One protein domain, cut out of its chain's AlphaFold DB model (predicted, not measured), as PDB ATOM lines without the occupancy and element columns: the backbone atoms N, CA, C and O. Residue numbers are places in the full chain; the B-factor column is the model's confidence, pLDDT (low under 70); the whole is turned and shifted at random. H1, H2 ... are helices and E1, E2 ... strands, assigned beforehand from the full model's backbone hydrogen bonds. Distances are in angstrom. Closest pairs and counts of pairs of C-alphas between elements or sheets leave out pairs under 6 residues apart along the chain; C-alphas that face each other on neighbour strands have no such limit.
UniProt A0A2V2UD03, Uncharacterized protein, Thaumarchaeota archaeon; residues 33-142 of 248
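AT A GLANCE: This is residues 33 to 142 of the 248 residues of an uncharacterized protein of Thaumarchaeota archaeon (UniProt A0A2V2UD03). Helix H3 runs through the middle of a loose assembly, with H4 crossing it as an X and the short H2 near it. At the other end of H3 lie the inner part of H1 and the hairpin E1 E2, while residues 33 to 43 of H1 stick out as a free arm. The printed part has 110 residues, with H1, H2, H3, E1, E2 and H4 in that order, and is mostly helix; its two strands are antiparallel. It is only just loose, close to compact, with a radius of gyration of the C-alphas of 16.0 A and spans of 49 by 40 by 25 A.

IN THESE COORDINATES: H1, residues 33 to 52, begins at C-alpha 33 (-14.193, -23.640, 3.745) and is 28.6 A long. H2 is residues 67 to 73, and H3, residues 79 to 98, is 28.6 A long. E1 is residues 105 to 110 and E2 residues 113 to 120. H4, residues 124 to 140, is 24.8 A long and ends at C-alpha 140 (3.586, -32.947, 25.083).

HOW THE PARTS SIT: With residues 44 to 51 alone, H1 touches H3, closest at the C-alphas of Ile 48 and Val 98, 6.4 A. H2 is close to H3 but not clearly touching, closest at the C-alphas of Thr 71 and Ala 85, 7.8 A. H3 and H4 touch at a steep tilt of 52 degrees, opposite ways, closest at the C-alphas of Leu 91 and Ser 130, 5.4 A. In the hairpin E1 and E2, N 106 and O 119 are within hydrogen-bond range at 2.9 A. Every O i to N i+4 pair is within range in H1, H2 and H3, and 12 of 13 in H4.

THE WHOLE: The C-alphas farthest apart, those of Gly 112 and Val 139, are 49.5 A apart. The printed part has no cut, and the link from H1 to H2 is long. The pLDDT is under 70 at residue 58, residues 79 to 80 and residues 135 to 142.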
ATOM      1  N   GLU A  33     -14.917 -24.031   2.526       84.06
ATOM      2  CA  GLU A  33     -14.193 -23.640   3.745       84.06
ATOM      3  C   GLU A  33     -12.770 -24.208   3.763       84.06
ATOM      4  O   GLU A  33     -11.830 -23.515   4.159       84.06
ATOM      5  N   LYS A  34     -12.582 -25.450   3.292       86.06
ATOM      6  CA  LYS A  34     -11.242 -26.042   3.141       86.06
ATOM      7  C   LYS A  34     -10.401 -25.251   2.148       86.06
ATOM      8  O   LYS A  34      -9.222 -25.019   2.409       86.06
ATOM      9  N   GLU A  35     -10.983 -24.844   1.027       89.31
ATOM     10  CA  GLU A  35     -10.295 -24.056   0.011       89.31
ATOM     11  C   GLU A  35      -9.891 -22.682   0.543       89.31
ATOM     12  O   GLU A  35      -8.714 -22.330   0.470       89.31
ATOM     13  N   THR A  36     -10.804 -21.977   1.215       89.06
ATOM     14  CA  THR A  36     -10.496 -20.710   1.891       89.06
ATOM     15  C   THR A  36      -9.379 -20.874   2.926       89.06
ATOM     16  O   THR A  36      -8.434 -20.087   2.950       89.06
ATOM     17  N   ALA A  37      -9.416 -21.924   3.753       87.81
ATOM     18  CA  ALA A  37      -8.350 -22.192   4.718       87.81
ATOM     19  C   ALA A  37      -6.996 -22.456   4.031       87.81
ATOM     20  O   ALA A  37      -5.962 -21.954   4.476       87.81
ATOM     21  N   MET A  38      -6.986 -23.206   2.923       87.50
ATOM     22  CA  MET A  38      -5.774 -23.433   2.132       87.50
ATOM     23  C   MET A  38      -5.217 -22.133   1.546       87.50
ATOM     24  O   MET A  38      -3.997 -21.963   1.518       87.50
ATOM     25  N   GLU A  39      -6.072 -21.230   1.071       92.12
ATOM     26  CA  GLU A  39      -5.658 -19.923   0.556       92.12
ATOM     27  C   GLU A  39      -5.035 -19.051   1.645       92.12
ATOM     28  O   GLU A  39      -3.944 -18.520   1.440       92.12
ATOM     29  N   ILE A  40      -5.648 -18.995   2.831       87.81
ATOM     30  CA  ILE A  40      -5.101 -18.276   3.991       87.81
ATOM     31  C   ILE A  40      -3.711 -18.819   4.353       87.81
ATOM     32  O   ILE A  40      -2.759 -18.058   4.514       87.81
ATOM     33  N   ILE A  41      -3.552 -20.145   4.425       87.88
ATOM     34  CA  ILE A  41      -2.259 -20.773   4.738       87.88
ATOM     35  C   ILE A  41      -1.214 -20.462   3.657       87.88
ATOM     36  O   ILE A  41      -0.048 -20.209   3.978       87.88
ATOM     37  N   LYS A  42      -1.602 -20.478   2.375       90.75
ATOM     38  CA  LYS A  42      -0.710 -20.119   1.261       90.75
ATOM     39  C   LYS A  42      -0.254 -18.664   1.360       90.75
ATOM     40  O   LYS A  42       0.930 -18.412   1.148       90.75
ATOM     41  N   ASP A  43      -1.152 -17.744   1.705       88.88
ATOM     42  CA  ASP A  43      -0.833 -16.327   1.886       88.88
ATOM     43  C   ASP A  43       0.143 -16.111   3.053       88.88
ATOM     44  O   ASP A  43       1.204 -15.511   2.871       88.88
ATOM     45  N   ILE A  44      -0.134 -16.708   4.218       87.81
ATOM     46  CA  ILE A  44       0.769 -16.668   5.378       87.81
ATOM     47  C   ILE A  44       2.154 -17.200   4.993       87.81
ATOM     48  O   ILE A  44       3.171 -16.553   5.243       87.81
ATOM     49  N   LYS A  45       2.214 -18.360   4.325       89.50
ATOM     50  CA  LYS A  45       3.477 -18.944   3.861       89.50
ATOM     51  C   LYS A  45       4.221 -17.998   2.920       89.50
ATOM     52  O   LYS A  45       5.428 -17.829   3.066       89.50
ATOM     53  N   HIS A  46       3.517 -17.395   1.965       88.75
ATOM     54  CA  HIS A  46       4.110 -16.466   1.012       88.75
ATOM     55  C   HIS A  46       4.713 -15.245   1.718       88.75
ATOM     56  O   HIS A  46       5.857 -14.883   1.442       88.75
ATOM     57  N   LYS A  47       3.997 -14.664   2.686       85.75
ATOM     58  CA  LYS A  47       4.478 -13.534   3.496       85.75
ATOM     59  C   LYS A  47       5.719 -13.888   4.307       85.75
ATOM     60  O   LYS A  47       6.693 -13.136   4.287       85.75
ATOM     61  N   ILE A  48       5.723 -15.049   4.965       88.00
ATOM     62  CA  ILE A  48       6.894 -15.543   5.701       88.00
ATOM     63  C   ILE A  48       8.091 -15.689   4.755       88.00
ATOM     64  O   ILE A  48       9.180 -15.220   5.079       88.00
ATOM     65  N   SER A  49       7.899 -16.292   3.577       86.94
ATOM     66  CA  SER A  49       8.959 -16.417   2.571       86.94
ATOM     67  C   SER A  49       9.501 -15.055   2.143       86.94
ATOM     68  O   SER A  49      10.704 -14.848   2.209       86.94
ATOM     69  N   LEU A  50       8.644 -14.081   1.822       84.25
ATOM     70  CA  LEU A  50       9.088 -12.734   1.438       84.25
ATOM     71  C   LEU A  50       9.949 -12.049   2.510       84.25
ATOM     72  O   LEU A  50      10.887 -11.321   2.174       84.25
ATOM     73  N   LEU A  51       9.628 -12.266   3.787       84.69
ATOM     74  CA  LEU A  51      10.407 -11.739   4.904       84.69
ATOM     75  C   LEU A  51      11.741 -12.469   5.058       84.69
ATOM     76  O   LEU A  51      12.759 -11.818   5.265       84.69
ATOM     77  N   CYS A  52      11.736 -13.796   4.962       82.25
ATOM     78  CA  CYS A  52      12.897 -14.638   5.239       82.25
ATOM     79  C   CYS A  52      13.885 -14.735   4.066       82.25
ATOM     80  O   CYS A  52      15.086 -14.807   4.308       82.25
ATOM     81  N   ASP A  53      13.423 -14.694   2.814       82.56
ATOM     82  CA  ASP A  53      14.258 -14.853   1.608       82.56
ATOM     83  C   ASP A  53      15.314 -13.747   1.472       82.56
ATOM     84  O   ASP A  53      16.317 -13.891   0.776       82.56
ATOM     85  N   ARG A  54      15.090 -12.622   2.150       77.19
ATOM     86  CA  ARG A  54      15.942 -11.427   2.104       77.19
ATOM     87  C   ARG A  54      16.973 -11.395   3.226       77.19
ATOM     88  O   ARG A  54      17.574 -10.355   3.489       77.19
ATOM     89  N   ILE A  55      17.147 -12.522   3.909       79.75
ATOM     90  CA  ILE A  55      17.931 -12.642   5.129       79.75
ATOM     91  C   ILE A  55      18.821 -13.864   5.031       79.75
ATOM     92  O   ILE A  55      18.389 -14.951   4.656       79.75
ATOM     93  N   GLU A  56      20.077 -13.697   5.420       78.19
ATOM     94  CA  GLU A  56      20.990 -14.825   5.509       78.19
ATOM     95  C   GLU A  56      20.542 -15.815   6.600       78.19
ATOM     96  O   GLU A  56      20.137 -15.399   7.695       78.19
ATOM     97  N   PRO A  57      20.676 -17.131   6.361       74.06
ATOM     98  CA  PRO A  57      20.417 -18.139   7.377       74.06
ATOM     99  C   PRO A  57      21.147 -17.830   8.693       74.06
ATOM    100  O   PRO A  57      22.355 -17.601   8.721       74.06
ATOM    101  N   GLY A  58      20.405 -17.835   9.801       68.88
ATOM    102  CA  GLY A  58      20.944 -17.569  11.138       68.88
ATOM    103  C   GLY A  58      20.977 -16.095  11.556       68.88
ATOM    104  O   GLY A  58      21.383 -15.811  12.683       68.88
ATOM    105  N   LYS A  59      20.532 -15.156  10.712       80.75
ATOM    106  CA  LYS A  59      20.296 -13.762  11.125       80.75
ATOM    107  C   LYS A  59      18.856 -13.577  11.609       80.75
ATOM    108  O   LYS A  59      17.948 -14.281  11.175       80.75
ATOM    109  N   ASN A  60      18.649 -12.623  12.516       79.19
ATOM    110  CA  ASN A  60      17.327 -12.279  13.038       79.19
ATOM    111  C   ASN A  60      16.778 -11.036  12.322       79.19
ATOM    112  O   ASN A  60      17.509 -10.065  12.136       79.19
ATOM    113  N   ASN A  61      15.497 -11.067  11.952       87.94
ATOM    114  CA  ASN A  61      14.795  -9.959  11.296       87.94
ATOM    115  C   ASN A  61      13.851  -9.181  12.206       87.94
ATOM    116  O   ASN A  61      13.058  -8.378  11.727       87.94
ATOM    117  N   VAL A  62      13.816  -9.519  13.486       93.00
ATOM    118  CA  VAL A  62      12.757  -9.076  14.384       93.00
ATOM    119  C   VAL A  62      13.369  -8.228  15.484       93.00
ATOM    120  O   VAL A  62      14.391  -8.598  16.064       93.00
ATOM    121  N   ILE A  63      12.731  -7.101  15.791       95.06
ATOM    122  CA  ILE A  63      13.086  -6.281  16.948       95.06
ATOM    123  C   ILE A  63      12.233  -6.726  18.129       95.06
ATOM    124  O   ILE A  63      11.009  -6.656  18.071       95.06
ATOM    125  N   ILE A  64      12.886  -7.143  19.215       95.88
ATOM    126  CA  ILE A  64      12.245  -7.505  20.483       95.88
ATOM    127  C   ILE A  64      12.536  -6.381  21.488       95.88
ATOM    128  O   ILE A  64      13.623  -6.370  22.080       95.88
ATOM    129  N   PRO A  65      11.619  -5.413  21.692       96.00
ATOM    130  CA  PRO A  65      11.908  -4.214  22.487       96.00
ATOM    131  C   PRO A  65      12.262  -4.514  23.946       96.00
ATOM    132  O   PRO A  65      13.017  -3.781  24.569       96.00
ATOM    133  N   PHE A  66      11.736  -5.614  24.482       94.00
ATOM    134  CA  PHE A  66      11.866  -6.022  25.882       94.00
ATOM    135  C   PHE A  66      12.809  -7.226  26.075       94.00
ATOM    136  O   PHE A  66      12.705  -7.947  27.067       94.00
ATOM    137  N   HIS A  67      13.735  -7.471  25.137       94.50
ATOM    138  CA  HIS A  67      14.654  -8.614  25.213       94.50
ATOM    139  C   HIS A  67      15.538  -8.602  26.468       94.50
ATOM    140  O   HIS A  67      15.797  -9.666  27.028       94.50
ATOM    141  N   GLU A  68      15.966  -7.427  26.938       94.69
ATOM    142  CA  GLU A  68      16.774  -7.286  28.158       94.69
ATOM    143  C   GLU A  68      16.015  -7.788  29.391       94.69
ATOM    144  O   GLU A  68      16.542  -8.582  30.167       94.69
ATOM    145  N   VAL A  69      14.744  -7.393  29.523       93.31
ATOM    146  CA  VAL A  69      13.880  -7.790  30.644       93.31
ATOM    147  C   VAL A  69      13.619  -9.295  30.627       93.31
ATOM    148  O   VAL A  69      13.710  -9.941  31.666       93.31
ATOM    149  N   ILE A  70      13.353  -9.875  29.449       91.69
ATOM    150  CA  ILE A  70      13.209 -11.335  29.306       91.69
ATOM    151  C   ILE A  70      14.498 -12.038  29.719       91.69
ATOM    152  O   ILE A  70      14.459 -12.997  30.482       91.69
ATOM    153  N   THR A  71      15.639 -11.563  29.219       92.00
ATOM    154  CA  THR A  71      16.941 -12.183  29.487       92.00
ATOM    155  C   THR A  71      17.263 -12.155  30.979       92.00
ATOM    156  O   THR A  71      17.733 -13.155  31.506       92.00
ATOM    157  N   ALA A  72      16.953 -11.055  31.671       90.75
ATOM    158  CA  ALA A  72      17.135 -10.939  33.116       90.75
ATOM    159  C   ALA A  72      16.179 -11.831  33.930       90.75
ATOM    160  O   ALA A  72      16.509 -12.214  35.050       90.75
ATOM    161  N   ALA A  73      14.996 -12.146  33.393       87.88
ATOM    162  CA  ALA A  73      14.002 -12.986  34.059       87.88
ATOM    163  C   ALA A  73      14.240 -14.494  33.863       87.88
ATOM    164  O   ALA A  73      13.736 -15.300  34.647       87.88
ATOM    165  N   LEU A  74      14.966 -14.889  32.814       85.00
ATOM    166  CA  LEU A  74      15.258 -16.292  32.536       85.00
ATOM    167  C   LEU A  74      16.373 -16.822  33.454       85.00
ATOM    168  O   LEU A  74      17.349 -16.114  33.708       85.00
ATOM    169  N   PRO A  75      16.275 -18.082  33.920       80.44
ATOM    170  CA  PRO A  75      17.389 -18.732  34.595       80.44
ATOM    171  C   PRO A  75      18.578 -18.887  33.631       80.44
ATOM    172  O   PRO A  75      18.420 -18.864  32.410       80.44
ATOM    173  N   GLY A  76      19.786 -19.026  34.175       83.62
ATOM    174  CA  GLY A  76      21.023 -19.125  33.392       83.62
ATOM    175  C   GLY A  76      22.050 -20.067  34.012       83.62
ATOM    176  O   GLY A  76      23.248 -19.916  33.786       83.62
ATOM    177  N   GLU A  77      21.593 -21.008  34.834       76.31
ATOM    178  CA  GLU A  77      22.457 -21.883  35.628       76.31
ATOM    179  C   GLU A  77      22.779 -23.188  34.893       76.31
ATOM    180  O   GLU A  77      23.793 -23.833  35.168       76.31
ATOM    181  N   LYS A  78      21.912 -23.603  33.960       73.06
ATOM    182  CA  LYS A  78      21.946 -24.934  33.349       73.06
ATOM    183  C   LYS A  78      21.778 -24.889  31.836       73.06
ATOM    184  O   LYS A  78      21.188 -23.982  31.259       73.06
ATOM    185  N   ALA A  79      22.232 -25.951  31.168       64.69
ATOM    186  CA  ALA A  79      22.088 -26.092  29.716       64.69
ATOM    187  C   ALA A  79      20.615 -26.083  29.255       64.69
ATOM    188  O   ALA A  79      20.317 -25.587  28.168       64.69
ATOM    189  N   ALA A  80      19.703 -26.605  30.082       66.06
ATOM    190  CA  ALA A  80      18.265 -26.564  29.826       66.06
ATOM    191  C   ALA A  80      17.727 -25.122  29.763       66.06
ATOM    192  O   ALA A  80      16.853 -24.830  28.945       66.06
ATOM    193  N   ASP A  81      18.303 -24.208  30.545       74.00
ATOM    194  CA  ASP A  81      17.920 -22.797  30.551       74.00
ATOM    195  C   ASP A  81      18.302 -22.122  29.228       74.00
ATOM    196  O   ASP A  81      17.499 -21.420  28.618       74.00
ATOM    197  N   MET A  82      19.495 -22.433  28.708       77.38
ATOM    198  CA  MET A  82      19.959 -21.975  27.391       77.38
ATOM    199  C   MET A  82      19.040 -22.458  26.257       77.38
ATOM    200  O   MET A  82      18.694 -21.694  25.352       77.38
ATOM    201  N   THR A  83      18.630 -23.730  26.303       77.31
ATOM    202  CA  THR A  83      17.677 -24.299  25.339       77.31
ATOM    203  C   THR A  83      16.310 -23.625  25.447       77.31
ATOM    204  O   THR A  83      15.711 -23.291  24.423       77.31
ATOM    205  N   THR A  84      15.838 -23.384  26.670       79.62
ATOM    206  CA  THR A  84      14.577 -22.689  26.953       79.62
ATOM    207  C   THR A  84      14.591 -21.267  26.403       79.62
ATOM    208  O   THR A  84      13.694 -20.901  25.645       79.62
ATOM    209  N   ALA A  85      15.651 -20.505  26.681       87.69
ATOM    210  CA  ALA A  85      15.849 -19.157  26.161       87.69
ATOM    211  C   ALA A  85      15.832 -19.143  24.627       87.69
ATOM    212  O   ALA A  85      15.083 -18.382  24.014       87.69
ATOM    213  N   LYS A  86      16.600 -20.037  23.988       87.62
ATOM    214  CA  LYS A  86      16.646 -20.144  22.525       87.62
ATOM    215  C   LYS A  86      15.268 -20.436  21.933       87.62
ATOM    216  O   LYS A  86      14.898 -19.826  20.931       87.62
ATOM    217  N   ARG A  87      14.511 -21.358  22.531       86.06
ATOM    218  CA  ARG A  87      13.154 -21.697  22.085       86.06
ATOM    219  C   ARG A  87      12.197 -20.527  22.257       86.06
ATOM    220  O   ARG A  87      11.506 -20.198  21.302       86.06
ATOM    221  N   LEU A  88      12.212 -19.875  23.419       91.06
ATOM    222  CA  LEU A  88      11.362 -18.725  23.700       91.06
ATOM    223  C   LEU A  88      11.607 -17.599  22.690       91.06
ATOM    224  O   LEU A  88      10.673 -17.175  22.021       91.06
ATOM    225  N   PHE A  89      12.859 -17.172  22.504       92.75
ATOM    226  CA  PHE A  89      13.187 -16.124  21.533       92.75
ATOM    227  C   PHE A  89      12.850 -16.523  20.089       92.75
ATOM    228  O   PHE A  89      12.405 -15.679  19.315       92.75
ATOM    229  N   SER A  90      13.001 -17.802  19.729       90.00
ATOM    230  CA  SER A  90      12.612 -18.285  18.396       90.00
ATOM    231  C   SER A  90      11.097 -18.225  18.181       90.00
ATOM    232  O   SER A  90      10.658 -17.812  17.111       90.00
ATOM    233  N   LEU A  91      10.304 -18.610  19.187       91.25
ATOM    234  CA  LEU A  91       8.839 -18.546  19.140       91.25
ATOM    235  C   LEU A  91       8.348 -17.100  19.069       91.25
ATOM    236  O   LEU A  91       7.516 -16.785  18.223       91.25
ATOM    237  N   ILE A  92       8.939 -16.217  19.878       94.50
ATOM    238  CA  ILE A  92       8.625 -14.787  19.889       94.50
ATOM    239  C   ILE A  92       8.869 -14.172  18.505       94.50
ATOM    240  O   ILE A  92       7.994 -13.501  17.957       94.50
ATOM    241  N   SER A  93      10.041 -14.432  17.916       93.00
ATOM    242  CA  SER A  93      10.352 -13.961  16.565       93.00
ATOM    243  C   SER A  93       9.394 -14.538  15.523       93.00
ATOM    244  O   SER A  93       8.950 -13.809  14.638       93.00
ATOM    245  N   LEU A  94       9.057 -15.828  15.616       90.69
ATOM    246  CA  LEU A  94       8.141 -16.470  14.678       90.69
ATOM    247  C   LEU A  94       6.731 -15.872  14.757       90.69
ATOM    248  O   LEU A  94       6.169 -15.567  13.709       90.69
ATOM    249  N   SER A  95       6.184 -15.658  15.959       92.88
ATOM    250  CA  SER A  95       4.847 -15.069  16.129       92.88
ATOM    251  C   SER A  95       4.774 -13.667  15.507       92.88
ATOM    252  O   SER A  95       3.859 -13.378  14.735       92.88
ATOM    253  N   ALA A  96       5.806 -12.838  15.693       93.75
ATOM    254  CA  ALA A  96       5.865 -11.517  15.067       93.75
ATOM    255  C   ALA A  96       5.996 -11.557  13.530       93.75
ATOM    256  O   ALA A  96       5.484 -10.673  12.845       93.75
ATOM    257  N   ILE A  97       6.672 -12.569  12.975       91.56
ATOM    258  CA  ILE A  97       6.802 -12.770  11.521       91.56
ATOM    259  C   ILE A  97       5.479 -13.248  10.913       91.56
ATOM    260  O   ILE A  97       5.063 -12.733   9.878       91.56
ATOM    261  N   VAL A  98       4.816 -14.221  11.545       90.50
ATOM    262  CA  VAL A  98       3.518 -14.751  11.091       90.50
ATOM    263  C   VAL A  98       2.471 -13.638  11.075       90.50
ATOM    264  O   VAL A  98       1.717 -13.516  10.114       90.50
ATOM    265  N   ASN A  99       2.483 -12.785  12.098       91.38
ATOM    266  CA  ASN A  99       1.524 -11.702  12.271       91.38
ATOM    267  C   ASN A  99       2.026 -10.350  11.732       91.38
ATOM    268  O   ASN A  99       1.562  -9.306  12.179       91.38
ATOM    269  N   VAL A 100       2.967 -10.331  10.779       90.81
ATOM    270  CA  VAL A 100       3.663  -9.105  10.327       90.81
ATOM    271  C   VAL A 100       2.740  -7.948   9.920       90.81
ATOM    272  O   VAL A 100       3.121  -6.784  10.045       90.81
ATOM    273  N   ASP A 101       1.543  -8.243   9.414       89.94
ATOM    274  CA  ASP A 101       0.575  -7.224   8.992       89.94
ATOM    275  C   ASP A 101      -0.142  -6.560  10.174       89.94
ATOM    276  O   ASP A 101      -0.593  -5.421  10.063       89.94
ATOM    277  N   GLU A 102      -0.170  -7.232  11.322       92.19
ATOM    278  CA  GLU A 102      -0.724  -6.749  12.586       92.19
ATOM    279  C   GLU A 102       0.363  -6.270  13.558       92.19
ATOM    280  O   GLU A 102       0.097  -6.029  14.739       92.19
ATOM    281  N   ARG A 103       1.617  -6.174  13.105       93.56
ATOM    282  CA  ARG A 103       2.739  -5.720  13.931       93.56
ATOM    283  C   ARG A 103       3.268  -4.376  13.446       93.56
ATOM    284  O   ARG A 103       3.354  -4.136  12.237       93.56
ATOM    285  N   PRO A 104       3.690  -3.489  14.367       95.56
ATOM    286  CA  PRO A 104       4.501  -2.345  13.986       95.56
ATOM    287  C   PRO A 104       5.741  -2.847  13.243       95.56
ATOM    288  O   PRO A 104       6.362  -3.823  13.655       95.56
ATOM    289  N   ARG A 105       6.100  -2.204  12.132       92.75
ATOM    290  CA  ARG A 105       7.196  -2.667  11.276       92.75
ATOM    291  C   ARG A 105       8.021  -1.514  10.744       92.75
ATOM    292  O   ARG A 105       7.484  -0.476  10.361       92.75
ATOM    293  N   TYR A 106       9.325  -1.730  10.679       91.38
ATOM    294  CA  TYR A 106      10.247  -0.836  10.001       91.38
ATOM    295  C   TYR A 106      10.550  -1.380   8.606       91.38
ATOM    296  O   TYR A 106      10.938  -2.536   8.454       91.38
ATOM    297  N   VAL A 107      10.343  -0.555   7.580       89.31
ATOM    298  CA  VAL A 107      10.541  -0.946   6.180       89.31
ATOM    299  C   VAL A 107      11.745  -0.195   5.632       89.31
ATOM    300  O   VAL A 107      11.659   0.992   5.320       89.31
ATOM    301  N   LEU A 108      12.866  -0.899   5.500       86.19
ATOM    302  CA  LEU A 108      14.045  -0.403   4.801       86.19
ATOM    303  C   LEU A 108      13.766  -0.413   3.304       86.19
ATOM    304  O   LEU A 108      13.305  -1.418   2.763       86.19
ATOM    305  N   ARG A 109      14.063   0.694   2.631       86.44
ATOM    306  CA  ARG A 109      13.881   0.859   1.185       86.44
ATOM    307  C   ARG A 109      15.200   1.288   0.563       86.44
ATOM    308  O   ARG A 109      15.952   2.036   1.186       86.44
ATOM    309  N   LYS A 110      15.469   0.826  -0.654       81.88
ATOM    310  CA  LYS A 110      16.615   1.267  -1.451       81.88
ATOM    311  C   LYS A 110      16.089   1.983  -2.688       81.88
ATOM    312  O   LYS A 110      15.027   1.654  -3.201       81.88
ATOM    313  N   GLU A 111      16.815   2.973  -3.180       74.81
ATOM    314  CA  GLU A 111      16.457   3.611  -4.444       74.81
ATOM    315  C   GLU A 111      16.424   2.558  -5.572       74.81
ATOM    316  O   GLU A 111      17.385   1.810  -5.758       74.81
ATOM    317  N   GLY A 112      15.280   2.437  -6.252       75.88
ATOM    318  CA  GLY A 112      15.021   1.406  -7.267       75.88
ATOM    319  C   GLY A 112      14.454   0.073  -6.751       75.88
ATOM    320  O   GLY A 112      13.919  -0.683  -7.557       75.88
ATOM    321  N   ASP A 113      14.493  -0.199  -5.440       72.75
ATOM    322  CA  ASP A 113      13.829  -1.354  -4.815       72.75
ATOM    323  C   ASP A 113      12.867  -0.875  -3.711       72.75
ATOM    324  O   ASP A 113      13.306  -0.455  -2.628       72.75
ATOM    325  N   PRO A 114      11.542  -0.908  -3.959       70.56
ATOM    326  CA  PRO A 114      10.564  -0.279  -3.079       70.56
ATOM    327  C   PRO A 114      10.547  -0.868  -1.666       70.56
ATOM    328  O   PRO A 114      10.066  -0.197  -0.751       70.56
ATOM    329  N   VAL A 115      11.077  -2.080  -1.466       74.44
ATOM    330  CA  VAL A 115      11.275  -2.684  -0.148       74.44
ATOM    331  C   VAL A 115      12.575  -3.472  -0.195       74.44
ATOM    332  O   VAL A 115      12.660  -4.428  -0.942       74.44
ATOM    333  N   LEU A 116      13.550  -3.137   0.642       78.44
ATOM    334  CA  LEU A 116      14.759  -3.936   0.848       78.44
ATOM    335  C   LEU A 116      14.513  -4.978   1.945       78.44
ATOM    336  O   LEU A 116      14.734  -6.166   1.745       78.44
ATOM    337  N   GLN A 117      13.981  -4.544   3.088       85.00
ATOM    338  CA  GLN A 117      13.770  -5.400   4.252       85.00
ATOM    339  C   GLN A 117      12.592  -4.882   5.074       85.00
ATOM    340  O   GLN A 117      12.435  -3.675   5.250       85.00
ATOM    341  N   THR A 118      11.771  -5.794   5.586       88.94
ATOM    342  CA  THR A 118      10.695  -5.472   6.531       88.94
ATOM    343  C   THR A 118      11.033  -6.109   7.867       88.94
ATOM    344  O   THR A 118      11.209  -7.318   7.924       88.94
ATOM    345  N   ILE A 119      11.135  -5.295   8.914       92.31
ATOM    346  CA  ILE A 119      11.580  -5.678  10.255       92.31
ATOM    347  C   ILE A 119      10.396  -5.488  11.216       92.31
ATOM    348  O   ILE A 119      10.104  -4.341  11.581       92.31
ATOM    349  N   PRO A 120       9.663  -6.551  11.593       94.81
ATOM    350  CA  PRO A 120       8.576  -6.440  12.558       94.81
ATOM    351  C   PRO A 120       9.089  -6.201  13.983       94.81
ATOM    352  O   PRO A 120      10.169  -6.657  14.372       94.81
ATOM    353  N   PHE A 121       8.278  -5.497  14.767       96.75
ATOM    354  CA  PHE A 121       8.445  -5.313  16.201       96.75
ATOM    355  C   PHE A 121       7.540  -6.282  16.941       96.75
ATOM    356  O   PHE A 121       6.343  -6.375  16.669       96.75
ATOM    357  N   VAL A 122       8.120  -6.947  17.927       96.88
ATOM    358  CA  VAL A 122       7.382  -7.797  18.850       96.88
ATOM    359  C   VAL A 122       6.559  -6.944  19.804       96.88
ATOM    360  O   VAL A 122       7.059  -5.970  20.378       96.88
ATOM    361  N   VAL A 123       5.311  -7.350  20.013       96.38
ATOM    362  CA  VAL A 123       4.414  -6.794  21.030       96.38
ATOM    363  C   VAL A 123       4.216  -7.790  22.177       96.38
ATOM    364  O   VAL A 123       4.617  -8.948  22.110       96.38
ATOM    365  N   PHE A 124       3.591  -7.347  23.267       94.25
ATOM    366  CA  PHE A 124       3.394  -8.196  24.448       94.25
ATOM    367  C   PHE A 124       2.561  -9.463  24.164       94.25
ATOM    368  O   PHE A 124       2.807 -10.506  24.767       94.25
ATOM    369  N   GLU A 125       1.620  -9.389  23.218       94.12
ATOM    370  CA  GLU A 125       0.812 -10.522  22.744       94.12
ATOM    371  C   GLU A 125       1.697 -11.697  22.285       94.12
ATOM    372  O   GLU A 125       1.489 -12.827  22.727       94.12
ATOM    373  N   ASP A 126       2.738 -11.412  21.493       94.88
ATOM    374  CA  ASP A 126       3.666 -12.419  20.958       94.88
ATOM    375  C   ASP A 126       4.433 -13.124  22.085       94.88
ATOM    376  O   ASP A 126       4.656 -14.335  22.038       94.88
ATOM    377  N   LEU A 127       4.834 -12.373  23.120       93.75
ATOM    378  CA  LEU A 127       5.494 -12.927  24.303       93.75
ATOM    379  C   LEU A 127       4.551 -13.858  25.064       93.75
ATOM    380  O   LEU A 127       4.927 -14.987  25.375       93.75
ATOM    381  N   ARG A 128       3.330 -13.396  25.350       90.81
ATOM    382  CA  ARG A 128       2.321 -14.171  26.080       90.81
ATOM    383  C   ARG A 128       2.005 -15.482  25.363       90.81
ATOM    384  O   ARG A 128       2.002 -16.541  25.987       90.81
ATOM    385  N   GLU A 129       1.765 -15.409  24.058       88.00
ATOM    386  CA  GLU A 129       1.487 -16.575  23.225       88.00
ATOM    387  C   GLU A 129       2.685 -17.533  23.198       88.00
ATOM    388  O   GLU A 129       2.527 -18.725  23.454       88.00
ATOM    389  N   SER A 130       3.898 -17.017  22.987       91.06
ATOM    390  CA  SER A 130       5.115 -17.835  22.932       91.06
ATOM    391  C   SER A 130       5.401 -18.570  24.238       91.06
ATOM    392  O   SER A 130       5.810 -19.731  24.209       91.06
ATOM    393  N   VAL A 131       5.179 -17.924  25.386       87.12
ATOM    394  CA  VAL A 131       5.321 -18.576  26.694       87.12
ATOM    395  C   VAL A 131       4.252 -19.650  26.874       87.12
ATOM    396  O   VAL A 131       4.598 -20.764  27.251       87.12
ATOM    397  N   SER A 132       2.990 -19.371  26.531       80.69
ATOM    398  CA  SER A 132       1.915 -20.376  26.570       80.69
ATOM    399  C   SER A 132       2.241 -21.592  25.694       80.69
ATOM    400  O   SER A 132       2.110 -22.738  26.125       80.69
ATOM    401  N   PHE A 133       2.744 -21.372  24.475       78.12
ATOM    402  CA  PHE A 133       3.207 -22.458  23.612       78.12
ATOM    403  C   PHE A 133       4.353 -23.241  24.235       78.12
ATOM    404  O   PHE A 133       4.353 -24.463  24.155       78.12
ATOM    405  N   LEU A 134       5.324 -22.566  24.847       77.56
ATOM    406  CA  LEU A 134       6.461 -23.226  25.477       77.56
ATOM    407  C   LEU A 134       6.031 -24.064  26.693       77.56
ATOM    408  O   LEU A 134       6.497 -25.190  26.846       77.56
ATOM    409  N   GLU A 135       5.115 -23.546  27.512       68.75
ATOM    410  CA  GLU A 135       4.519 -24.262  28.643       68.75
ATOM    411  C   GLU A 135       3.781 -25.519  28.177       68.75
ATOM    412  O   GLU A 135       4.017 -26.598  28.713       68.75
ATOM    413  N   ASN A 136       2.952 -25.408  27.137       60.81
ATOM    414  CA  ASN A 136       2.190 -26.539  26.604       60.81
ATOM    415  C   ASN A 136       3.076 -27.532  25.823       60.81
ATOM    416  O   ASN A 136       2.896 -28.743  25.918       60.81
ATOM    417  N   ALA A 137       4.083 -27.055  25.088       57.03
ATOM    418  CA  ALA A 137       5.030 -27.907  24.370       57.03
ATOM    419  C   ALA A 137       5.985 -28.657  25.312       57.03
ATOM    420  O   ALA A 137       6.474 -29.725  24.948       57.03
ATOM    421  N   ALA A 138       6.242 -28.142  26.518       51.94
ATOM    422  CA  ALA A 138       6.956 -28.881  27.557       51.94
ATOM    423  C   ALA A 138       6.127 -30.063  28.103       51.94
ATOM    424  O   ALA A 138       6.702 -31.062  28.540       51.94
ATOM    425  N   VAL A 139       4.791 -29.982  28.033       47.03
ATOM    426  CA  VAL A 139       3.884 -31.060  28.459       47.03
ATOM    427  C   VAL A 139       3.860 -32.213  27.441       47.03
ATOM    428  O   VAL A 139       3.960 -33.359  27.863       47.03
ATOM    429  N   ASP A 140       3.846 -31.929  26.130       52.06
ATOM    430  CA  ASP A 140       3.586 -32.947  25.083       52.06
ATOM    431  C   ASP A 140       4.681 -33.098  23.995       52.06
ATOM    432  O   ASP A 140       4.549 -33.883  23.055       52.06
ATOM    433  N   GLY A 141       5.783 -32.343  24.061       54.94
ATOM    434  CA  GLY A 141       6.747 -32.207  22.955       54.94
ATOM    435  C   GLY A 141       7.730 -33.367  22.751       54.94
ATOM    436  O   GLY A 141       8.621 -33.275  21.897       54.94
ATOM    437  N   VAL A 142       7.628 -34.437  23.538       66.50
ATOM    438  CA  VAL A 142       8.462 -35.636  23.412       66.50
ATOM    439  C   VAL A 142       7.657 -36.707  22.675       66.50
ATOM    440  O   VAL A 142       6.511 -36.993  22.999       66.50
TER     441      VAL A 142